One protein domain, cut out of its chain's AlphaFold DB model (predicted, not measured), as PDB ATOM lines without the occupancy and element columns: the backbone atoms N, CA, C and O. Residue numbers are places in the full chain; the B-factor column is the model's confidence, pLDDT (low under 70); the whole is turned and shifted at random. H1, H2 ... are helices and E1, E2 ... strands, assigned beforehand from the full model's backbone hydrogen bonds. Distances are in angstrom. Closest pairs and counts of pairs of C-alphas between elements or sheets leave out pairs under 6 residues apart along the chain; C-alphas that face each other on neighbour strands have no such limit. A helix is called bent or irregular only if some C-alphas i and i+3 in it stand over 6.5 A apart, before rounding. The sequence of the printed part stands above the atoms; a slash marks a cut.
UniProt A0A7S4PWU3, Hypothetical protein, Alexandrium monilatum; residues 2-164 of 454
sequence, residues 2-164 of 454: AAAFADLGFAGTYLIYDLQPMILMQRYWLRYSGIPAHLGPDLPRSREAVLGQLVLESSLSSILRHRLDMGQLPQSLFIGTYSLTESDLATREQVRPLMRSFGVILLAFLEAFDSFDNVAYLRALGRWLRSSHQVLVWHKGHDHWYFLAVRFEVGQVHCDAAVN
ATOM      1  N   ALA A   2      -3.838 -41.828  54.208       85.19
ATOM      2  CA  ALA A   2      -4.397 -43.081  54.736       85.19
ATOM      3  C   ALA A   2      -5.896 -42.993  55.084       85.19
ATOM      4  O   ALA A   2      -6.644 -43.892  54.733       85.19
ATOM      5  N   ALA A   3      -6.349 -41.870  55.661       86.12
ATOM      6  CA  ALA A   3      -7.775 -41.629  55.888       86.12
ATOM      7  C   ALA A   3      -8.615 -41.636  54.604       86.12
ATOM      8  O   ALA A   3      -9.596 -42.356  54.522       86.12
ATOM      9  N   ALA A   4      -8.159 -40.934  53.564       88.00
ATOM     10  CA  ALA A   4      -8.847 -40.917  52.277       88.00
ATOM     11  C   ALA A   4      -8.933 -42.316  51.640       88.00
ATOM     12  O   ALA A   4      -9.953 -42.668  51.065       88.00
ATOM     13  N   PHE A   5      -7.884 -43.137  51.749       87.81
ATOM     14  CA  PHE A   5      -7.934 -44.517  51.259       87.81
ATOM     15  C   PHE A   5      -8.870 -45.407  52.084       87.81
ATOM     16  O   PHE A   5      -9.545 -46.258  51.507       87.81
ATOM     17  N   ALA A   6      -8.944 -45.196  53.402       86.88
ATOM     18  CA  ALA A   6      -9.902 -45.888  54.255       86.88
ATOM     19  C   ALA A   6     -11.345 -45.531  53.859       86.88
ATOM     20  O   ALA A   6     -12.163 -46.434  53.696       86.88
ATOM     21  N   ASP A   7     -11.625 -44.251  53.595       88.75
ATOM     22  CA  ASP A   7     -12.932 -43.779  53.110       88.75
ATOM     23  C   ASP A   7     -13.289 -44.362  51.732       88.75
ATOM     24  O   ASP A   7     -14.453 -44.641  51.445       88.75
ATOM     25  N   LEU A   8     -12.283 -44.605  50.884       90.12
ATOM     26  CA  LEU A   8     -12.428 -45.290  49.593       90.12
ATOM     27  C   LEU A   8     -12.533 -46.823  49.718       90.12
ATOM     28  O   LEU A   8     -12.622 -47.514  48.702       90.12
ATOM     29  N   GLY A   9     -12.529 -47.371  50.936       89.12
ATOM     30  CA  GLY A   9     -12.726 -48.795  51.206       89.12
ATOM     31  C   GLY A   9     -11.469 -49.663  51.098       89.12
ATOM     32  O   GLY A   9     -11.584 -50.889  51.046       89.12
ATOM     33  N   PHE A  10     -10.264 -49.083  51.068       89.75
ATOM     34  CA  PHE A  10      -9.038 -49.884  51.090       89.75
ATOM     35  C   PHE A  10      -8.823 -50.501  52.483       89.75
ATOM     36  O   PHE A  10      -8.499 -49.811  53.451       89.75
ATOM     37  N   ALA A  11      -8.989 -51.824  52.554       86.00
ATOM     38  CA  ALA A  11      -8.895 -52.635  53.772       86.00
ATOM     39  C   ALA A  11      -7.537 -53.351  53.942       86.00
ATOM     40  O   ALA A  11      -7.404 -54.257  54.766       86.00
ATOM     41  N   GLY A  12      -6.541 -53.003  53.123       88.88
ATOM     42  CA  GLY A  12      -5.203 -53.581  53.212       88.88
ATOM     43  C   GLY A  12      -4.364 -52.983  54.342       88.88
ATOM     44  O   GLY A  12      -4.811 -52.136  55.113       88.88
ATOM     45  N   THR A  13      -3.114 -53.428  54.439       91.56
ATOM     46  CA  THR A  13      -2.147 -52.865  55.387       91.56
ATOM     47  C   THR A  13      -1.624 -51.519  54.899       91.56
ATOM     48  O   THR A  13      -1.198 -51.388  53.751       91.56
ATOM     49  N   TYR A  14      -1.570 -50.545  55.804       91.94
ATOM     50  CA  TYR A  14      -0.883 -49.278  55.599       91.94
ATOM     51  C   TYR A  14       0.378 -49.252  56.452       91.94
ATOM     52  O   TYR A  14       0.307 -49.389  57.672       91.94
ATOM     53  N   LEU A  15       1.524 -49.020  55.821       91.56
ATOM     54  CA  LEU A  15       2.776 -48.738  56.514       91.56
ATOM     55  C   LEU A  15       3.180 -47.309  56.175       91.56
ATOM     56  O   LEU A  15       3.422 -46.996  55.010       91.56
ATOM     57  N   ILE A  16       3.223 -46.442  57.181       91.81
ATOM     58  CA  ILE A  16       3.626 -45.046  57.019       91.81
ATOM     59  C   ILE A  16       4.936 -44.850  57.758       91.81
ATOM     60  O   ILE A  16       4.995 -45.075  58.962       91.81
ATOM     61  N   TYR A  17       5.967 -44.423  57.038       89.75
ATOM     62  CA  TYR A  17       7.238 -44.039  57.631       89.75
ATOM     63  C   TYR A  17       7.319 -42.520  57.777       89.75
ATOM     64  O   TYR A  17       7.033 -41.802  56.818       89.75
ATOM     65  N   ASP A  18       7.717 -42.042  58.954       89.25
ATOM     66  CA  ASP A  18       8.007 -40.627  59.201       89.25
ATOM     67  C   ASP A  18       8.922 -40.458  60.428       89.25
ATOM     68  O   ASP A  18       9.195 -41.407  61.169       89.25
ATOM     69  N   LEU A  19       9.383 -39.238  60.687       85.94
ATOM     70  CA  LEU A  19      10.131 -38.897  61.892       85.94
ATOM     71  C   LEU A  19       9.301 -39.181  63.151       85.94
ATOM     72  O   LEU A  19       8.077 -39.045  63.168       85.94
ATOM     73  N   GLN A  20       9.975 -39.522  64.251       87.00
ATOM     74  CA  GLN A  20       9.307 -39.903  65.499       87.00
ATOM     75  C   GLN A  20       8.283 -38.861  66.007       87.00
ATOM     76  O   GLN A  20       7.173 -39.257  66.369       87.00
ATOM     77  N   PRO A  21       8.563 -37.539  65.995       91.44
ATOM     78  CA  PRO A  21       7.553 -36.544  66.363       91.44
ATOM     79  C   PRO A  21       6.362 -36.518  65.394       91.44
ATOM     80  O   PRO A  21       5.215 -36.347  65.811       91.44
ATOM     81  N   MET A  22       6.622 -36.741  64.105       92.75
ATOM     82  CA  MET A  22       5.609 -36.706  63.058       92.75
ATOM     83  C   MET A  22       4.645 -37.882  63.163       92.75
ATOM     84  O   MET A  22       3.436 -37.668  63.107       92.75
ATOM     85  N   ILE A  23       5.126 -39.104  63.417       93.31
ATOM     86  CA  ILE A  23       4.227 -40.256  63.592       93.31
ATOM     87  C   ILE A  23       3.308 -40.107  64.813       93.31
ATOM     88  O   ILE A  23       2.166 -40.565  64.782       93.31
ATOM     89  N   LEU A  24       3.745 -39.425  65.876       94.25
ATOM     90  CA  LEU A  24       2.885 -39.146  67.030       94.25
ATOM     91  C   LEU A  24       1.770 -38.158  66.666       94.25
ATOM     92  O   LEU A  24       0.607 -38.384  67.016       94.25
ATOM     93  N   MET A  25       2.102 -37.111  65.909       95.00
ATOM     94  CA  MET A  25       1.117 -36.168  65.382       95.00
ATOM     95  C   MET A  25       0.146 -36.853  64.410       95.00
ATOM     96  O   MET A  25      -1.067 -36.674  64.518       95.00
ATOM     97  N   GLN A  26       0.646 -37.688  63.498       93.81
ATOM     98  CA  GLN A  26      -0.194 -38.459  62.579       93.81
ATOM     99  C   GLN A  26      -1.143 -39.395  63.336       93.81
ATOM    100  O   GLN A  26      -2.336 -39.429  63.035       93.81
ATOM    101  N   ARG A  27      -0.659 -40.101  64.368       94.94
ATOM    102  CA  ARG A  27      -1.493 -40.956  65.230       94.94
ATOM    103  C   ARG A  27      -2.624 -40.168  65.886       94.94
ATOM    104  O   ARG A  27      -3.739 -40.681  65.966       94.94
ATOM    105  N   TYR A  28      -2.346 -38.956  66.369       94.38
ATOM    106  CA  TYR A  28      -3.360 -38.083  66.960       94.38
ATOM    107  C   TYR A  28      -4.470 -37.750  65.948       94.38
ATOM    108  O   TYR A  28      -5.644 -37.997  66.228       94.38
ATOM    109  N   TRP A  29      -4.108 -37.283  64.750       93.75
ATOM    110  CA  TRP A  29      -5.076 -36.909  63.709       93.75
ATOM    111  C   TRP A  29      -5.858 -38.094  63.138       93.75
ATOM    112  O   TRP A  29      -7.058 -37.977  62.887       93.75
ATOM    113  N   LEU A  30      -5.210 -39.249  62.967       93.06
ATOM    114  CA  LEU A  30      -5.876 -40.474  62.521       93.06
ATOM    115  C   LEU A  30      -6.906 -40.945  63.550       93.06
ATOM    116  O   LEU A  30      -8.044 -41.225  63.183       93.06
ATOM    117  N   ARG A  31      -6.560 -40.926  64.845       90.00
ATOM    118  CA  ARG A  31      -7.512 -41.239  65.923       90.00
ATOM    119  C   ARG A  31      -8.676 -40.258  65.977       90.00
ATOM    120  O   ARG A  31      -9.809 -40.697  66.136       90.00
ATOM    121  N   TYR A  32      -8.406 -38.962  65.825       90.19
ATOM    122  CA  TYR A  32      -9.454 -37.940  65.737       90.19
ATOM    123  C   TYR A  32     -10.418 -38.215  64.571       90.19
ATOM    124  O   TYR A  32     -11.618 -38.000  64.692       90.19
ATOM    125  N   SER A  33      -9.898 -38.767  63.473       88.81
ATOM    126  CA  SER A  33     -10.669 -39.148  62.283       88.81
ATOM    127  C   SER A  33     -11.302 -40.547  62.375       88.81
ATOM    128  O   SER A  33     -11.768 -41.071  61.372       88.81
ATOM    129  N   GLY A  34     -11.295 -41.187  63.551       89.88
ATOM    130  CA  GLY A  34     -11.892 -42.513  63.751       89.88
ATOM    131  C   GLY A  34     -11.095 -43.679  63.157       89.88
ATOM    132  O   GLY A  34     -11.621 -44.785  63.073       89.88
ATOM    133  N   ILE A  35      -9.834 -43.464  62.770       90.44
ATOM    134  CA  ILE A  35      -8.982 -44.477  62.138       90.44
ATOM    135  C   ILE A  35      -7.951 -44.980  63.153       90.44
ATOM    136  O   ILE A  35      -7.047 -44.231  63.548       90.44
ATOM    137  N   PRO A  36      -8.049 -46.246  63.596       91.25
ATOM    138  CA  PRO A  36      -7.065 -46.834  64.492       91.25
ATOM    139  C   PRO A  36      -5.686 -46.896  63.828       91.25
ATOM    140  O   PRO A  36      -5.518 -47.478  62.761       91.25
ATOM    141  N   ALA A  37      -4.696 -46.297  64.487       94.19
ATOM    142  CA  ALA A  37      -3.302 -46.299  64.069       94.19
ATOM    143  C   ALA A  37      -2.413 -46.830  65.200       94.19
ATOM    144  O   ALA A  37      -2.549 -46.412  66.360       94.19
ATOM    145  N   HIS A  38      -1.493 -47.722  64.850       94.12
ATOM    146  CA  HIS A  38      -0.578 -48.396  65.767       94.12
ATOM    147  C   HIS A  38       0.851 -47.908  65.536       94.12
ATOM    148  O   HIS A  38       1.250 -47.676  64.398       94.12
ATOM    149  N   LEU A  39       1.634 -47.742  66.602       93.50
ATOM    150  CA  LEU A  39       3.061 -47.464  66.447       93.50
ATOM    151  C   LEU A  39       3.775 -48.789  66.183       93.50
ATOM    152  O   LEU A  39       3.581 -49.754  66.920       93.50
ATOM    153  N   GLY A  40       4.611 -48.833  65.152       89.50
ATOM    154  CA  GLY A  40       5.397 -50.013  64.788       89.50
ATOM    155  C   GLY A  40       6.227 -50.607  65.935       89.50
ATOM    156  O   GLY A  40       6.241 -51.835  66.067       89.50
ATOM    157  N   PRO A  41       6.861 -49.794  66.809       86.75
ATOM    158  CA  PRO A  41       7.563 -50.289  67.995       86.75
ATOM    159  C   PRO A  41       6.695 -51.082  68.985       86.75
ATOM    160  O   PRO A  41       7.235 -51.919  69.706       86.75
ATOM    161  N   ASP A  42       5.376 -50.867  68.993       90.31
ATOM    162  CA  ASP A  42       4.442 -51.540  69.906       90.31
ATOM    163  C   ASP A  42       3.966 -52.903  69.361       90.31
ATOM    164  O   ASP A  42       3.299 -53.660  70.067       90.31
ATOM    165  N   LEU A  43       4.281 -53.231  68.101       89.00
ATOM    166  CA  LEU A  43       3.808 -54.440  67.425       89.00
ATOM    167  C   LEU A  43       4.908 -55.513  67.311       89.00
ATOM    168  O   LEU A  43       6.063 -55.183  67.017       89.00
ATOM    169  N   PRO A  44       4.575 -56.817  67.412       87.69
ATOM    170  CA  PRO A  44       5.515 -57.907  67.132       87.69
ATOM    171  C   PRO A  44       6.139 -57.784  65.742       87.69
ATOM    172  O   PRO A  44       5.452 -57.397  64.805       87.69
ATOM    173  N   ARG A  45       7.419 -58.136  65.576       83.69
ATOM    174  CA  ARG A  45       8.151 -58.040  64.294       83.69
ATOM    175  C   ARG A  45       7.772 -59.166  63.317       83.69
ATOM    176  O   ARG A  45       8.610 -59.997  62.976       83.69
ATOM    177  N   SER A  46       6.517 -59.210  62.888       84.62
ATOM    178  CA  SER A  46       6.018 -60.176  61.908       84.62
ATOM    179  C   SER A  46       5.013 -59.538  60.951       84.62
ATOM    180  O   SER A  46       4.417 -58.500  61.251       84.62
ATOM    181  N   ARG A  47       4.813 -60.173  59.793       84.94
ATOM    182  CA  ARG A  47       3.802 -59.764  58.808       84.94
ATOM    183  C   ARG A  47       2.378 -59.939  59.345       84.94
ATOM    184  O   ARG A  47       1.520 -59.102  59.100       84.94
ATOM    185  N   GLU A  48       2.134 -60.991  60.128       90.00
ATOM    186  CA  GLU A  48       0.817 -61.291  60.695       90.00
ATOM    187  C   GLU A  48       0.369 -60.191  61.662       90.00
ATOM    188  O   GLU A  48      -0.816 -59.881  61.742       90.00
ATOM    189  N   ALA A  49       1.321 -59.557  62.354       88.69
ATOM    190  CA  ALA A  49       1.045 -58.484  63.303       88.69
ATOM    191  C   ALA A  49       0.577 -57.178  62.645       88.69
ATOM    192  O   ALA A  49       0.015 -56.338  63.340       88.69
ATOM    193  N   VAL A  50       0.816 -56.989  61.342       90.62
ATOM    194  CA  VAL A  50       0.484 -55.743  60.627       90.62
ATOM    195  C   VAL A  50      -0.637 -55.914  59.601       90.62
ATOM    196  O   VAL A  50      -1.044 -54.944  58.959       90.62
ATOM    197  N   LEU A  51      -1.141 -57.134  59.414       90.50
ATOM    198  CA  LEU A  51      -2.110 -57.444  58.366       90.50
ATOM    199  C   LEU A  51      -3.424 -56.675  58.588       90.50
ATOM    200  O   LEU A  51      -4.037 -56.782  59.648       90.50
ATOM    201  N   GLY A  52      -3.840 -55.888  57.592       89.69
ATOM    202  CA  GLY A  52      -5.048 -55.055  57.646       89.69
ATOM    203  C   GLY A  52      -4.980 -53.881  58.633       89.69
ATOM    204  O   GLY A  52      -6.010 -53.292  58.948       89.69
ATOM    205  N   GLN A  53      -3.795 -53.548  59.154       91.88
ATOM    206  CA  GLN A  53      -3.614 -52.452  60.109       91.88
ATOM    207  C   GLN A  53      -2.993 -51.216  59.459       91.88
ATOM    208  O   GLN A  53      -2.280 -51.311  58.459       91.88
ATOM    209  N   LEU A  54      -3.207 -50.056  60.089       93.88
ATOM    210  CA  LEU A  54      -2.429 -48.847  59.843       93.88
ATOM    211  C   LEU A  54      -1.317 -48.743  60.885       93.88
ATOM    212  O   LEU A  54      -1.570 -48.521  62.072       93.88
ATOM    213  N   VAL A  55      -0.081 -48.902  60.424       93.94
ATOM    214  CA  VAL A  55       1.124 -48.906  61.251       93.94
ATOM    215  C   VAL A  55       1.999 -47.708  60.905       93.94
ATOM    216  O   VAL A  55       2.273 -47.429  59.738       93.94
ATOM    217  N   LEU A  56       2.437 -47.007  61.943       94.00
ATOM    218  CA  LEU A  56       3.305 -45.842  61.865       94.00
ATOM    219  C   LEU A  56       4.710 -46.231  62.327       94.00
ATOM    220  O   LEU A  56       4.916 -46.576  63.493       94.00
ATOM    221  N   GLU A  57       5.668 -46.181  61.416       89.75
ATOM    222  CA  GLU A  57       7.060 -46.568  61.618       89.75
ATOM    223  C   GLU A  57       7.958 -45.328  61.656       89.75
ATOM    224  O   GLU A  57       7.822 -44.425  60.838       89.75
ATOM    225  N   SER A  58       8.921 -45.302  62.575       85.94
ATOM    226  CA  SER A  58       9.971 -44.269  62.614       85.94
ATOM    227  C   SER A  58      11.361 -44.819  62.317       85.94
ATOM    228  O   SER A  58      12.363 -44.158  62.573       85.94
ATOM    229  N   SER A  59      11.447 -46.053  61.814       76.19
ATOM    230  CA  SER A  59      12.709 -46.694  61.461       76.19
ATOM    231  C   SER A  59      12.577 -47.467  60.154       76.19
ATOM    232  O   SER A  59      11.746 -48.362  60.036       76.19
ATOM    233  N   LEU A  60      13.461 -47.167  59.202       70.38
ATOM    234  CA  LEU A  60      13.624 -47.913  57.947       70.38
ATOM    235  C   LEU A  60      14.553 -49.133  58.084       70.38
ATOM    236  O   LEU A  60      15.013 -49.683  57.083       70.38
ATOM    237  N   SER A  61      14.841 -49.566  59.316       62.62
ATOM    238  CA  SER A  61      15.708 -50.716  59.590       62.62
ATOM    239  C   SER A  61      15.192 -52.017  58.954       62.62
ATOM    240  O   SER A  61      14.068 -52.104  58.451       62.62
ATOM    241  N   SER A  62      15.999 -53.083  59.028       58.22
ATOM    242  CA  SER A  62      15.636 -54.442  58.586       58.22
ATOM    243  C   SER A  62      14.266 -54.920  59.097       58.22
ATOM    244  O   SER A  62      13.632 -55.758  58.457       58.22
ATOM    245  N   ILE A  63      13.765 -54.331  60.188       62.91
ATOM    246  CA  ILE A  63      12.426 -54.536  60.748       62.91
ATOM    247  C   ILE A  63      11.321 -54.312  59.705       62.91
ATOM    248  O   ILE A  63      10.403 -55.129  59.636       62.91
ATOM    249  N   LEU A  64      11.425 -53.283  58.855       70.25
ATOM    250  CA  LEU A  64      10.415 -53.007  57.826       70.25
ATOM    251  C   LEU A  64      10.276 -54.195  56.863       70.25
ATOM    252  O   LEU A  64       9.167 -54.605  56.532       70.25
ATOM    253  N   ARG A  65      11.395 -54.830  56.485       71.81
ATOM    254  CA  ARG A  65      11.391 -55.997  55.585       71.81
ATOM    255  C   ARG A  65      10.689 -57.213  56.181       71.81
ATOM    256  O   ARG A  65      10.110 -57.990  55.434       71.81
ATOM    257  N   HIS A  66      10.716 -57.376  57.503       76.00
ATOM    258  CA  HIS A  66      10.036 -58.482  58.187       76.00
ATOM    259  C   HIS A  66       8.516 -58.293  58.295       76.00
ATOM    260  O   HIS A  66       7.797 -59.261  58.547       76.00
ATOM    261  N   ARG A  67       8.029 -57.061  58.112       81.44
ATOM    262  CA  ARG A  67       6.601 -56.716  58.130       81.44
ATOM    263  C   ARG A  67       5.977 -56.679  56.732       81.44
ATOM    264  O   ARG A  67       4.763 -56.788  56.616       81.44
ATOM    265  N   LEU A  68       6.790 -56.528  55.684       83.31
ATOM    266  CA  LEU A  68       6.334 -56.509  54.293       83.31
ATOM    267  C   LEU A  68       6.115 -57.932  53.761       83.31
ATOM    268  O   LEU A  68       7.006 -58.779  53.826       83.31
ATOM    269  N   ASP A  69       4.954 -58.176  53.156       84.12
ATOM    270  CA  ASP A  69       4.733 -59.382  52.359       84.12
ATOM    271  C   ASP A  69       5.270 -59.173  50.938       84.12
ATOM    272  O   ASP A  69       4.596 -58.618  50.068       84.12
ATOM    273  N   MET A  70       6.498 -59.641  50.703       83.31
ATOM    274  CA  MET A  70       7.178 -59.534  49.408       83.31
ATOM    275  C   MET A  70       6.386 -60.156  48.247       83.31
ATOM    276  O   MET A  70       6.559 -59.720  47.111       83.31
ATOM    277  N   GLY A  71       5.518 -61.141  48.511       84.69
ATOM    278  CA  GLY A  71       4.661 -61.751  47.492       84.69
ATOM    279  C   GLY A  71       3.494 -60.857  47.067       84.69
ATOM    280  O   GLY A  71       3.044 -60.947  45.929       84.69
ATOM    281  N   GLN A  72       3.044 -59.963  47.951       86.44
ATOM    282  CA  GLN A  72       1.955 -59.013  47.693       86.44
ATOM    283  C   GLN A  72       2.453 -57.652  47.199       86.44
ATOM    284  O   GLN A  72       1.683 -56.893  46.610       86.44
ATOM    285  N   LEU A  73       3.742 -57.332  47.383       89.75
ATOM    286  CA  LEU A  73       4.288 -56.045  46.946       89.75
ATOM    287  C   LEU A  73       4.051 -55.722  45.461       89.75
ATOM    288  O   LEU A  73       3.724 -54.565  45.178       89.75
ATOM    289  N   PRO A  74       4.106 -56.680  44.515       93.19
ATOM    290  CA  PRO A  74       3.787 -56.397  43.118       93.19
ATOM    291  C   PRO A  74       2.366 -55.867  42.880       93.19
ATOM    292  O   PRO A  74       2.135 -55.289  41.829       93.19
ATOM    293  N   GLN A  75       1.433 -56.024  43.824       90.81
ATOM    294  CA  GLN A  75       0.060 -55.494  43.770       90.81
ATOM    295  C   GLN A  75      -0.166 -54.340  44.763       90.81
ATOM    296  O   GLN A  75      -1.295 -54.001  45.104       90.81
ATOM    297  N   SER A  76       0.916 -53.738  45.255       93.19
ATOM    298  CA  SER A  76       0.879 -52.662  46.246       93.19
ATOM    299  C   SER A  76       1.385 -51.334  45.681       93.19
ATOM    300  O   SER A  76       1.996 -51.274  44.608       93.19
ATOM    301  N   LEU A  77       1.137 -50.265  46.435       92.94
ATOM    302  CA  LEU A  77       1.467 -48.895  46.073       92.94
ATOM    303  C   LEU A  77       2.520 -48.327  47.032       92.94
ATOM    304  O   LEU A  77       2.334 -48.320  48.247       92.94
ATOM    305  N   PHE A  78       3.608 -47.810  46.467       94.38
ATOM    306  CA  PHE A  78       4.578 -46.976  47.160       94.38
ATOM    307  C   PHE A  78       4.266 -45.503  46.896       94.38
ATOM    308  O   PHE A  78       4.258 -45.070  45.741       94.38
ATOM    309  N   ILE A  79       4.060 -44.721  47.955       93.31
ATOM    310  CA  ILE A  79       3.805 -43.281  47.851       93.31
ATOM    311  C   ILE A  79       4.851 -42.536  48.661       93.31
ATOM    312  O   ILE A  79       4.897 -42.663  49.881       93.31
ATOM    313  N   GLY A  80       5.663 -41.740  47.972       91.69
ATOM    314  CA  GLY A  80       6.554 -40.778  48.614       91.69
ATOM    315  C   GLY A  80       6.042 -39.346  48.521       91.69
ATOM    316  O   GLY A  80       6.380 -38.540  49.372       91.69
ATOM    317  N   THR A  81       5.260 -39.013  47.483       89.31
ATOM    318  CA  THR A  81       5.067 -37.610  47.056       89.31
ATOM    319  C   THR A  81       6.377 -36.822  47.230       89.31
ATOM    320  O   THR A  81       7.396 -37.326  46.756       89.31
ATOM    321  N   TYR A  82       6.360 -35.677  47.920       90.31
ATOM    322  CA  TYR A  82       7.531 -34.840  48.195       90.31
ATOM    323  C   TYR A  82       8.453 -35.411  49.272       90.31
ATOM    324  O   TYR A  82       9.658 -35.180  49.207       90.31
ATOM    325  N   SER A  83       7.942 -36.208  50.218       90.25
ATOM    326  CA  SER A  83       8.705 -36.592  51.414       90.25
ATOM    327  C   SER A  83       9.944 -37.427  51.094       90.25
ATOM    328  O   SER A  83      10.974 -37.263  51.739       90.25
ATOM    329  N   LEU A  84       9.896 -38.263  50.050       89.56
ATOM    330  CA  LEU A  84      11.084 -38.997  49.604       89.56
ATOM    331  C   LEU A  84      12.152 -38.049  49.040       89.56
ATOM    332  O   LEU A  84      13.337 -38.252  49.265       89.56
ATOM    333  N   THR A  85      11.765 -37.026  48.282       87.00
ATOM    334  CA  THR A  85      12.713 -36.068  47.681       87.00
ATOM    335  C   THR A  85      13.073 -34.891  48.582       87.00
ATOM    336  O   THR A  85      13.915 -34.079  48.208       87.00
ATOM    337  N   GLU A  86      12.465 -34.813  49.761       88.06
ATOM    338  CA  GLU A  86      12.815 -33.877  50.831       88.06
ATOM    339  C   GLU A  86      13.621 -34.553  51.948       88.06
ATOM    340  O   GLU A  86      14.249 -33.876  52.753       88.06
ATOM    341  N   SER A  87      13.662 -35.890  51.990       80.88
ATOM    342  CA  SER A  87      14.533 -36.612  52.917       80.88
ATOM    343  C   SER A  87      15.995 -36.550  52.475       80.88
ATOM    344  O   SER A  87      16.296 -36.412  51.285       80.88
ATOM    345  N   ASP A  88      16.918 -36.764  53.408       71.25
ATOM    346  CA  ASP A  88      18.333 -36.952  53.099       71.25
ATOM    347  C   ASP A  88      18.552 -38.161  52.165       71.25
ATOM    348  O   ASP A  88      17.725 -39.081  52.083       71.25
ATOM    349  N   LEU A  89      19.678 -38.172  51.446       64.56
ATOM    350  CA  LEU A  89      19.990 -39.227  50.480       64.56
ATOM    351  C   LEU A  89      20.066 -40.617  51.134       64.56
ATOM    352  O   LEU A  89      19.613 -41.591  50.530       64.56
ATOM    353  N   ALA A  90      20.581 -40.735  52.362       63.78
ATOM    354  CA  ALA A  90      20.713 -42.029  53.028       63.78
ATOM    355  C   ALA A  90      19.338 -42.659  53.304       63.78
ATOM    356  O   ALA A  90      19.158 -43.857  53.067       63.78
ATOM    357  N   THR A  91      18.353 -41.861  53.716       74.62
ATOM    358  CA  THR A  91      16.951 -42.286  53.853       74.62
ATOM    359  C   THR A  91      16.383 -42.784  52.520       74.62
ATOM    360  O   THR A  91      15.807 -43.873  52.461       74.62
ATOM    361  N   ARG A  92      16.602 -42.051  51.419       81.06
ATOM    362  CA  ARG A  92      16.119 -42.450  50.082       81.06
ATOM    363  C   ARG A  92      16.677 -43.801  49.642       81.06
ATOM    364  O   ARG A  92      15.944 -44.645  49.123       81.06
ATOM    365  N   GLU A  93      17.969 -44.020  49.866       72.44
ATOM    366  CA  GLU A  93      18.649 -45.255  49.475       72.44
ATOM    367  C   GLU A  93      18.278 -46.459  50.337       72.44
ATOM    368  O   GLU A  93      18.264 -47.576  49.826       72.44
ATOM    369  N   GLN A  94      17.936 -46.269  51.614       74.44
ATOM    370  CA  GLN A  94      17.419 -47.367  52.441       74.44
ATOM    371  C   GLN A  94      16.117 -47.936  51.863       74.44
ATOM    372  O   GLN A  94      15.900 -49.152  51.870       74.44
ATOM    373  N   VAL A  95      15.275 -47.066  51.301       81.56
ATOM    374  CA  VAL A  95      13.988 -47.442  50.707       81.56
ATOM    375  C   VAL A  95      14.132 -47.927  49.265       81.56
ATOM    376  O   VAL A  95      13.407 -48.835  48.850       81.56
ATOM    377  N   ARG A  96      15.078 -47.376  48.494       83.38
ATOM    378  CA  ARG A  96      15.222 -47.644  47.052       83.38
ATOM    379  C   ARG A  96      15.183 -49.136  46.678       83.38
ATOM    380  O   ARG A  96      14.410 -49.466  45.777       83.38
ATOM    381  N   PRO A  97      15.921 -50.065  47.327       79.56
ATOM    382  CA  PRO A  97      15.865 -51.487  46.986       79.56
ATOM    383  C   PRO A  97      14.456 -52.083  47.083       79.56
ATOM    384  O   PRO A  97      14.105 -52.959  46.293       79.56
ATOM    385  N   LEU A  98      13.641 -51.597  48.025       83.75
ATOM    386  CA  LEU A  98      12.266 -52.052  48.208       83.75
ATOM    387  C   LEU A  98      11.346 -51.516  47.118       83.75
ATOM    388  O   LEU A  98      10.470 -52.256  46.682       83.75
ATOM    389  N   MET A  99      11.576 -50.293  46.623       90.12
ATOM    390  CA  MET A  99      10.725 -49.642  45.615       90.12
ATOM    391  C   MET A  99      10.490 -50.532  44.390       90.12
ATOM    392  O   MET A  99       9.364 -50.639  43.919       90.12
ATOM    393  N   ARG A 100      11.507 -51.265  43.922       88.75
ATOM    394  CA  ARG A 100      11.374 -52.173  42.767       88.75
ATOM    395  C   ARG A 100      10.433 -53.359  43.000       88.75
ATOM    396  O   ARG A 100       9.989 -53.992  42.046       88.75
ATOM    397  N   SER A 101      10.118 -53.673  44.248       90.75
ATOM    398  CA  SER A 101       9.158 -54.728  44.575       90.75
ATOM    399  C   SER A 101       7.712 -54.247  44.459       90.75
ATOM    400  O   SER A 101       6.841 -55.069  44.196       90.75
ATOM    401  N   PHE A 102       7.461 -52.939  44.589       94.75
ATOM    402  CA  PHE A 102       6.116 -52.366  44.535       94.75
ATOM    403  C   PHE A 102       5.549 -52.362  43.115       94.75
ATOM    404  O   PHE A 102       6.273 -52.136  42.141       94.75
ATOM    405  N   GLY A 103       4.240 -52.598  43.016       95.06
ATOM    406  CA  GLY A 103       3.481 -52.583  41.770       95.06
ATOM    407  C   GLY A 103       3.406 -51.205  41.136       95.06
ATOM    408  O   GLY A 103       3.656 -51.051  39.940       95.06
ATOM    409  N   VAL A 104       3.111 -50.201  41.957       94.50
ATOM    410  CA  VAL A 104       3.011 -48.799  41.550       94.50
ATOM    411  C   VAL A 104       3.863 -47.945  42.483       94.50
ATOM    412  O   VAL A 104       3.885 -48.164  43.691       94.50
ATOM    413  N   ILE A 105       4.568 -46.966  41.925       95.06
ATOM    414  CA  ILE A 105       5.407 -46.007  42.644       95.06
ATOM    415  C   ILE A 105       4.976 -44.609  42.222       95.06
ATOM    416  O   ILE A 105       5.048 -44.287  41.037       95.06
ATOM    417  N   LEU A 106       4.579 -43.780  43.186       92.75
ATOM    418  CA  LEU A 106       4.169 -42.396  42.968       92.75
ATOM    419  C   LEU A 106       5.000 -41.433  43.821       92.75
ATOM    420  O   LEU A 106       4.966 -41.485  45.055       92.75
ATOM    421  N   LEU A 107       5.697 -40.512  43.158       93.25
ATOM    422  CA  LEU A 107       6.454 -39.428  43.783       93.25
ATOM    423  C   LEU A 107       6.048 -38.078  43.182       93.25
ATOM    424  O   LEU A 107       5.597 -37.999  42.038       93.25
ATOM    425  N   ALA A 108       6.264 -37.022  43.956       90.12
ATOM    426  CA  ALA A 108       6.176 -35.633  43.532       90.12
ATOM    427  C   ALA A 108       7.442 -34.929  44.021       90.12
ATOM    428  O   ALA A 108       7.972 -35.319  45.048       90.12
ATOM    429  N   PHE A 109       7.981 -33.957  43.301       89.25
ATOM    430  CA  PHE A 109       9.249 -33.352  43.702       89.25
ATOM    431  C   PHE A 109       9.420 -31.943  43.150       89.25
ATOM    432  O   PHE A 109       8.828 -31.588  42.132       89.25
ATOM    433  N   LEU A 110      10.249 -31.159  43.835       83.38
ATOM    434  CA  LEU A 110      10.832 -29.925  43.311       83.38
ATOM    435  C   LEU A 110      12.161 -30.255  42.632       83.38
ATOM    436  O   LEU A 110      12.822 -31.210  43.048       83.38
ATOM    437  N   GLU A 111      12.578 -29.474  41.629       78.06
ATOM    438  CA  GLU A 111      13.835 -29.721  40.897       78.06
ATOM    439  C   GLU A 111      15.045 -29.833  41.825       78.06
ATOM    440  O   GLU A 111      15.859 -30.747  41.679       78.06
ATOM    441  N   ALA A 112      15.106 -28.947  42.816       72.81
ATOM    442  CA  ALA A 112      16.090 -28.984  43.875       72.81
ATOM    443  C   ALA A 112      15.427 -28.827  45.244       72.81
ATOM    444  O   ALA A 112      14.432 -28.117  45.391       72.81
ATOM    445  N   PHE A 113      16.000 -29.479  46.249       73.06
ATOM    446  CA  PHE A 113      15.638 -29.294  47.649       73.06
ATOM    447  C   PHE A 113      16.900 -29.411  48.498       73.06
ATOM    448  O   PHE A 113      17.660 -30.354  48.310       73.06
ATOM    449  N   ASP A 114      17.138 -28.447  49.388       67.94
ATOM    450  CA  ASP A 114      18.322 -28.405  50.261       67.94
ATOM    451  C   ASP A 114      19.652 -28.640  49.509       67.94
ATOM    452  O   ASP A 114      20.467 -29.492  49.847       67.94
ATOM    453  N   SER A 115      19.844 -27.906  48.405       57.06
ATOM    454  CA  SER A 115      20.993 -28.024  47.482       57.06
ATOM    455  C   SER A 115      21.115 -29.356  46.721       57.06
ATOM    456  O   SER A 115      22.056 -29.529  45.945       57.06
ATOM    457  N   PHE A 116      20.168 -30.281  46.883       54.66
ATOM    458  CA  PHE A 116      20.169 -31.581  46.220       54.66
ATOM    459  C   PHE A 116      19.417 -31.550  44.882       54.66
ATOM    460  O   PHE A 116      18.264 -31.126  44.826       54.66
ATOM    461  N   ASP A 117      20.042 -32.050  43.810       70.94
ATOM    462  CA  ASP A 117      19.435 -32.166  42.474       70.94
ATOM    463  C   ASP A 117      18.517 -33.403  42.394       70.94
ATOM    464  O   ASP A 117      18.933 -34.536  42.106       70.94
ATOM    465  N   ASN A 118      17.223 -33.186  42.639       76.69
ATOM    466  CA  ASN A 118      16.210 -34.237  42.581       76.69
ATOM    467  C   ASN A 118      15.979 -34.739  41.152       76.69
ATOM    468  O   ASN A 118      15.625 -35.909  40.962       76.69
ATOM    469  N   VAL A 119      16.213 -33.898  40.140       73.69
ATOM    470  CA  VAL A 119      16.079 -34.275  38.729       73.69
ATOM    471  C   VAL A 119      17.116 -35.338  38.370       73.69
ATOM    472  O   VAL A 119      16.773 -36.358  37.760       73.69
ATOM    473  N   ALA A 120      18.378 -35.138  38.751       64.94
ATOM    474  CA  ALA A 120      19.452 -36.101  38.525       64.94
ATOM    475  C   ALA A 120      19.189 -37.425  39.259       64.94
ATOM    476  O   ALA A 120      19.265 -38.499  38.649       64.94
ATOM    477  N   TYR A 121      18.800 -37.350  40.534       73.19
ATOM    478  CA  TYR A 121      18.478 -38.521  41.348       73.19
ATOM    479  C   TYR A 121      17.326 -39.343  40.757       73.19
ATOM    480  O   TYR A 121      17.469 -40.551  40.533       73.19
ATOM    481  N   LEU A 122      16.198 -38.708  40.429       84.50
ATOM    482  CA  LEU A 122      15.037 -39.416  39.887       84.50
ATOM    483  C   LEU A 122      15.263 -39.910  38.456       84.50
ATOM    484  O   LEU A 122      14.690 -40.928  38.060       84.50
ATOM    485  N   ARG A 123      16.171 -39.287  37.695       74.38
ATOM    486  CA  ARG A 123      16.644 -39.842  36.418       74.38
ATOM    487  C   ARG A 123      17.400 -41.153  36.615       74.38
ATOM    488  O   ARG A 123      17.202 -42.081  35.830       74.38
ATOM    489  N   ALA A 124      18.267 -41.244  37.620       67.69
ATOM    490  CA  ALA A 124      18.977 -42.483  37.939       67.69
ATOM    491  C   ALA A 124      18.010 -43.564  38.446       67.69
ATOM    492  O   ALA A 124      18.026 -44.688  37.940       67.69
ATOM    493  N   LEU A 125      17.095 -43.199  39.349       81.06
ATOM    494  CA  LEU A 125      16.054 -44.097  39.850       81.06
ATOM    495  C   LEU A 125      15.171 -44.639  38.717       81.06
ATOM    496  O   LEU A 125      14.940 -45.843  38.631       81.06
ATOM    497  N   GLY A 126      14.721 -43.767  37.811       82.25
ATOM    498  CA  GLY A 126      13.941 -44.159  36.639       82.25
ATOM    499  C   GLY A 126      14.697 -45.124  35.730       82.25
ATOM    500  O   GLY A 126      14.127 -46.126  35.303       82.25
ATOM    501  N   ARG A 127      15.993 -44.886  35.478       73.31
ATOM    502  CA  ARG A 127      16.835 -45.817  34.704       73.31
ATOM    503  C   ARG A 127      16.933 -47.189  35.360       73.31
ATOM    504  O   ARG A 127      16.789 -48.195  34.671       73.31
ATOM    505  N   TRP A 128      17.106 -47.225  36.674       77.00
ATOM    506  CA  TRP A 128      17.165 -48.467  37.438       77.00
ATOM    507  C   TRP A 128      15.834 -49.245  37.408       77.00
ATOM    508  O   TRP A 128      15.829 -50.456  37.163       77.00
ATOM    509  N   LEU A 129      14.698 -48.553  37.568       84.56
ATOM    510  CA  LEU A 129      13.360 -49.161  37.577       84.56
ATOM    511  C   LEU A 129      12.912 -49.702  36.212       84.56
ATOM    512  O   LEU A 129      12.135 -50.650  36.173       84.56
ATOM    513  N   ARG A 130      13.424 -49.178  35.090       81.75
ATOM    514  CA  ARG A 130      13.025 -49.587  33.722       81.75
ATOM    515  C   ARG A 130      13.152 -51.069  33.403       81.75
ATOM    516  O   ARG A 130      12.525 -51.557  32.474       81.75
ATOM    517  N   SER A 131      13.982 -51.778  34.152       78.75
ATOM    518  CA  SER A 131      14.138 -53.225  34.020       78.75
ATOM    519  C   SER A 131      12.916 -54.017  34.509       78.75
ATOM    520  O   SER A 131      12.827 -55.209  34.237       78.75
ATOM    521  N   SER A 132      11.986 -53.384  35.229       83.38
ATOM    522  CA  SER A 132      10.747 -53.999  35.735       83.38
ATOM    523  C   SER A 132       9.509 -53.097  35.652       83.38
ATOM    524  O   SER A 132       8.394 -53.594  35.810       83.38
ATOM    525  N   HIS A 133       9.674 -51.795  35.404       89.56
ATOM    526  CA  HIS A 133       8.596 -50.806  35.412       89.56
ATOM    527  C   HIS A 133       8.584 -49.948  34.147       89.56
ATOM    528  O   HIS A 133       9.625 -49.554  33.619       89.56
ATOM    529  N   GLN A 134       7.388 -49.555  33.727       86.62
ATOM    530  CA  GLN A 134       7.158 -48.407  32.856       86.62
ATOM    531  C   GLN A 134       7.238 -47.140  33.701       86.62
ATOM    532  O   GLN A 134       6.579 -47.063  34.731       86.62
ATOM    533  N   VAL A 135       8.037 -46.159  33.280       86.19
ATOM    534  CA  VAL A 135       8.289 -44.925  34.041       86.19
ATOM    535  C   VAL A 135       7.835 -43.711  33.233       86.19
ATOM    536  O   VAL A 135       8.286 -43.532  32.100       86.19
ATOM    537  N   LEU A 136       7.007 -42.859  33.835       82.88
ATOM    538  CA  LEU A 136       6.560 -41.576  33.296       82.88
ATOM    539  C   LEU A 136       6.886 -40.454  34.278       82.88
ATOM    540  O   LEU A 136       6.691 -40.585  35.485       82.88
ATOM    541  N   VAL A 137       7.372 -39.339  33.740       81.19
ATOM    542  CA  VAL A 137       7.671 -38.129  34.503       81.19
ATOM    543  C   VAL A 137       7.042 -36.947  33.785       81.19
ATOM    544  O   VAL A 137       7.177 -36.835  32.564       81.19
ATOM    545  N   TRP A 138       6.367 -36.077  34.528       78.00
ATOM    546  CA  TRP A 138       5.779 -34.859  33.979       78.00
ATOM    547  C   TRP A 138       5.919 -33.684  34.938       78.00
ATOM    548  O   TRP A 138       6.134 -33.858  36.137       78.00
ATOM    549  N   HIS A 139       5.807 -32.486  34.378       77.00
ATOM    550  CA  HIS A 139       5.934 -31.220  35.082       77.00
ATOM    551  C   HIS A 139       4.654 -30.401  34.933       77.00
ATOM    552  O   HIS A 139       4.121 -30.283  33.822       77.00
ATOM    553  N   LYS A 140       4.185 -29.813  36.036       71.00
ATOM    554  CA  LYS A 140       3.000 -28.956  36.066       71.00
ATOM    555  C   LYS A 140       3.282 -27.638  36.796       71.00
ATOM    556  O   LYS A 140       3.556 -27.637  37.992       71.00
ATOM    557  N   GLY A 141       3.103 -26.507  36.110       68.38
ATOM    558  CA  GLY A 141       3.195 -25.174  36.722       68.38
ATOM    559  C   GLY A 141       4.630 -24.677  36.914       68.38
ATOM    560  O   GLY A 141       5.445 -24.847  36.012       68.38
ATOM    561  N   HIS A 142       4.899 -24.006  38.044       58.66
ATOM    562  CA  HIS A 142       6.141 -23.254  38.250       58.66
ATOM    563  C   HIS A 142       7.323 -24.053  38.808       58.66
ATOM    564  O   HIS A 142       8.418 -23.619  38.502       58.66
ATOM    565  N   ASP A 143       7.142 -25.187  39.508       69.75
ATOM    566  CA  ASP A 143       8.267 -26.022  40.004       69.75
ATOM    567  C   ASP A 143       7.887 -27.484  40.364       69.75
ATOM    568  O   ASP A 143       8.668 -28.206  40.986       69.75
ATOM    569  N   HIS A 144       6.681 -27.957  40.026       80.12
ATOM    570  CA  HIS A 144       6.182 -29.246  40.524       80.12
ATOM    571  C   HIS A 144       6.322 -30.363  39.498       80.12
ATOM    572  O   HIS A 144       5.700 -30.348  38.429       80.12
ATOM    573  N   TRP A 145       7.082 -31.384  39.869       84.81
ATOM    574  CA  TRP A 145       7.276 -32.583  39.077       84.81
ATOM    575  C   TRP A 145       6.586 -33.787  39.697       84.81
ATOM    576  O   TRP A 145       6.435 -33.887  40.911       84.81
ATOM    577  N   TYR A 146       6.223 -34.736  38.846       86.31
ATOM    578  CA  TYR A 146       5.615 -36.001  39.228       86.31
ATOM    579  C   TYR A 146       6.374 -37.144  38.571       86.31
ATOM    580  O   TYR A 146       6.748 -37.059  37.401       86.31
ATOM    581  N   PHE A 147       6.594 -38.215  39.325       89.62
ATOM    582  CA  PHE A 147       7.247 -39.436  38.872       89.62
ATOM    583  C   PHE A 147       6.323 -40.612  39.170       89.62
ATOM    584  O   PHE A 147       5.986 -40.873  40.326       89.62
ATOM    585  N   LEU A 148       5.940 -41.335  38.122       89.62
ATOM    586  CA  LEU A 148       5.105 -42.524  38.197       89.62
ATOM    587  C   LEU A 148       5.859 -43.701  37.590       89.62
ATOM    588  O   LEU A 148       6.331 -43.619  36.457       89.62
ATOM    589  N   ALA A 149       5.948 -44.807  38.320       91.19
ATOM    590  CA  ALA A 149       6.451 -46.062  37.781       91.19
ATOM    591  C   ALA A 149       5.480 -47.205  38.075       91.19
ATOM    592  O   ALA A 149       5.093 -47.404  39.223       91.19
ATOM    593  N   VAL A 150       5.100 -47.966  37.051       91.56
ATOM    594  CA  VAL A 150       4.180 -49.111  37.170       91.56
ATOM    595  C   VAL A 150       4.853 -50.347  36.611       91.56
ATOM    596  O   VAL A 150       5.422 -50.309  35.521       91.56
ATOM    597  N   ARG A 151       4.807 -51.447  37.359       93.12
ATOM    598  CA  ARG A 151       5.355 -52.729  36.919       93.12
ATOM    599  C   ARG A 151       4.711 -53.192  35.621       93.12
ATOM    600  O   ARG A 151       3.502 -53.045  35.446       93.12
ATOM    601  N   PHE A 152       5.501 -53.822  34.753       87.81
ATOM    602  CA  PHE A 152       4.998 -54.361  33.484       87.81
ATOM    603  C   PHE A 152       3.823 -55.325  33.681       87.81
ATOM    604  O   PHE A 152       2.910 -55.343  32.862       87.81
ATOM    605  N   GLU A 153       3.829 -56.086  34.777       90.06
ATOM    606  CA  GLU A 153       2.786 -57.068  35.085       90.06
ATOM    607  C   GLU A 153       1.502 -56.447  35.664       90.06
ATOM    608  O   GLU A 153       0.471 -57.111  35.694       90.06
ATOM    609  N   VAL A 154       1.557 -55.199  36.142       90.81
ATOM    610  CA  VAL A 154       0.418 -54.510  36.778       90.81
ATOM    611  C   VAL A 154      -0.404 -53.742  35.751       90.81
ATOM    612  O   VAL A 154      -1.629 -53.744  35.815       90.81
ATOM    613  N   GLY A 155       0.252 -53.084  34.797       84.69
ATOM    614  CA  GLY A 155      -0.448 -52.321  33.771       84.69
ATOM    615  C   GLY A 155       0.452 -51.369  32.999       84.69
ATOM    616  O   GLY A 155       1.676 -51.370  33.140       84.69
ATOM    617  N   GLN A 156      -0.171 -50.548  32.156       79.62
ATOM    618  CA  GLN A 156       0.511 -49.501  31.400       79.62
ATOM    619  C   GLN A 156       0.376 -48.144  32.077       79.62
ATOM    620  O   GLN A 156      -0.678 -47.806  32.614       79.62
ATOM    621  N   VAL A 157       1.439 -47.346  31.988       75.06
ATOM    622  CA  VAL A 157       1.399 -45.944  32.403       75.06
ATOM    623  C   VAL A 157       0.981 -45.081  31.228       75.06
ATOM    624  O   VAL A 157       1.645 -45.073  30.192       75.06
ATOM    625  N   HIS A 158      -0.072 -44.301  31.425       72.50
ATOM    626  CA  HIS A 158      -0.469 -43.226  30.532       72.50
ATOM    627  C   HIS A 158      -0.693 -41.946  31.338       72.50
ATOM    628  O   HIS A 158      -1.015 -41.982  32.524       72.50
ATOM    629  N   CYS A 159      -0.476 -40.809  30.686       70.56
ATOM    630  CA  CYS A 159      -0.955 -39.527  31.178       70.56
ATOM    631  C   CYS A 159      -2.488 -39.519  31.114       70.56
ATOM    632  O   CYS A 159      -3.053 -39.947  30.106       70.56
ATOM    633  N   ASP A 160      -3.138 -39.023  32.166       71.12
ATOM    634  CA  ASP A 160      -4.593 -38.904  32.237       71.12
ATOM    635  C   ASP A 160      -4.999 -37.530  32.795       71.12
ATOM    636  O   ASP A 160      -4.410 -37.021  33.757       71.12
ATOM    637  N   ALA A 161      -6.023 -36.920  32.199       70.69
ATOM    638  CA  ALA A 161      -6.538 -35.624  32.630       70.69
ATOM    639  C   ALA A 161      -7.047 -35.640  34.083       70.69
ATOM    640  O   ALA A 161      -6.920 -34.635  34.785       70.69
ATOM    641  N   ALA A 162      -7.550 -36.777  34.572       67.19
ATOM    642  CA  ALA A 162      -8.006 -36.968  35.948       67.19
ATOM    643  C   ALA A 162      -6.872 -36.855  36.978       67.19
ATOM    644  O   ALA A 162      -7.120 -36.457  38.116       67.19
ATOM    645  N   VAL A 163      -5.621 -37.127  36.587       64.44
ATOM    646  CA  VAL A 163      -4.424 -36.874  37.416       64.44
ATOM    647  C   VAL A 163      -3.743 -35.554  37.058       64.44
ATOM    648  O   VAL A 163      -2.553 -35.359  37.306       64.44
ATOM    649  N   ASN A 164      -4.526 -34.612  36.524       64.75
ATOM    650  CA  ASN A 164      -4.118 -33.240  36.252       64.75
ATOM    651  C   ASN A 164      -3.079 -33.111  35.128       64.75
ATOM    652  O   ASN A 164      -2.297 -32.159  35.106       64.75
TER     653      ASN A 164
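AT A GLANCE: This is residues 2 to 164 of the 454 residues of the protein "Hypothetical protein" of Alexandrium monilatum (UniProt A0A7S4PWU3). Two sheets stand nearly edge to edge, E1 beside E4, as one interrupted slab of strands; H2 packs on one side of the slab over the small sheet, H6 on the other side over the large one. After E7 the final stretch, residues 152 to 164, folds back past E6 on the side away from H6. The 163 printed residues run H1 E1 H2 E2 E3 H3 E4 H4 H5 E5 H6 E6 E7, six named helices and seven named strands, class mixed. The large sheet, order E4 E5 E7 E6, is mixed, and the small one, order E1 E3 E2, is parallel. The whole is compact, radius of gyration of the C-alphas 16.1 A, spanning 39 by 35 by 32 A.

IN THESE COORDINATES: Begin with the large sheet: E4 is residues 77 to 81, E5 104 to 109, E7 144 to 151 and E6 133 to 140. Find C-alpha 144 at (6.182, -29.246, 40.524); E7 runs 23.8 A to C-alpha 151 at (5.355, -52.729, 36.919), and E6 measures 22.6 A. Next along the printed residues look for H4, 83 to 86; H5, 89 to 99; and H6, 118 to 129, 16.0 A. In the small sheet are E1, 14 to 17, E3, 54 to 57, and E2, 37 to 39. H1 is 2 to 7, starting at (-4.397, -43.081, 54.736); H2 is 20 to 32, 18.9 A; H3 is 62 to 67.

HOW THE PARTS SIT: E4 and E5 are parallel, with N 78 and O 104 2.8 A apart, within hydrogen-bond range. E5 and E7 are antiparallel, with N 107 and O 147 at 2.9 A. E6 and E7 form a hairpin, with N 136 and O 148 at 2.8 A. H6 is on this sheet at a height of 9.4 A, two layers, a helix on one face; its closest C-alphas to E6 are Gly 126 and Val 135, 6.3 A. H4 and H5 only graze the sheet. E4, H4, H5 and E5 make a strand-helix-strand unit, parallel neighbours with helices between; E5, H6, E6 and E1, H2, E2 are split units, with E7 and E3 between their strands. The three crossovers are right-handed. E1 and E4 are near each other, with 5 pairs of C-alphas within 10 A. E1 and E3 have N 55 and O 14 at 2.8 A; E3 and E2 have N 38 and O 54 at 2.9 A. H2 is on the small sheet at a height of 8.9 A, over E3 and E2; its closest C-alphas to E2 are Arg 27 and Ala 37, 5.8 A. H1 is also on that sheet, and H3 only grazes it. Every O i to N i+4 pair is within hydrogen-bond range in H1, H2, H3 and H6; irregular H5, with C-alphas 94 and 97 at 7.0 A, has 5 of 7, and H4 is too short for such a pair.

THE WHOLE: The two C-alphas farthest apart, Pro 44 and His 142, are 45.1 A apart. The printed part has no cut, and E2 to E3 is the long link. Mean pLDDT of the printed part is 83.7; look for values under 70 at, among others, residues 61 to 63, 114 to 116, 141 to 143 and 162 to 164.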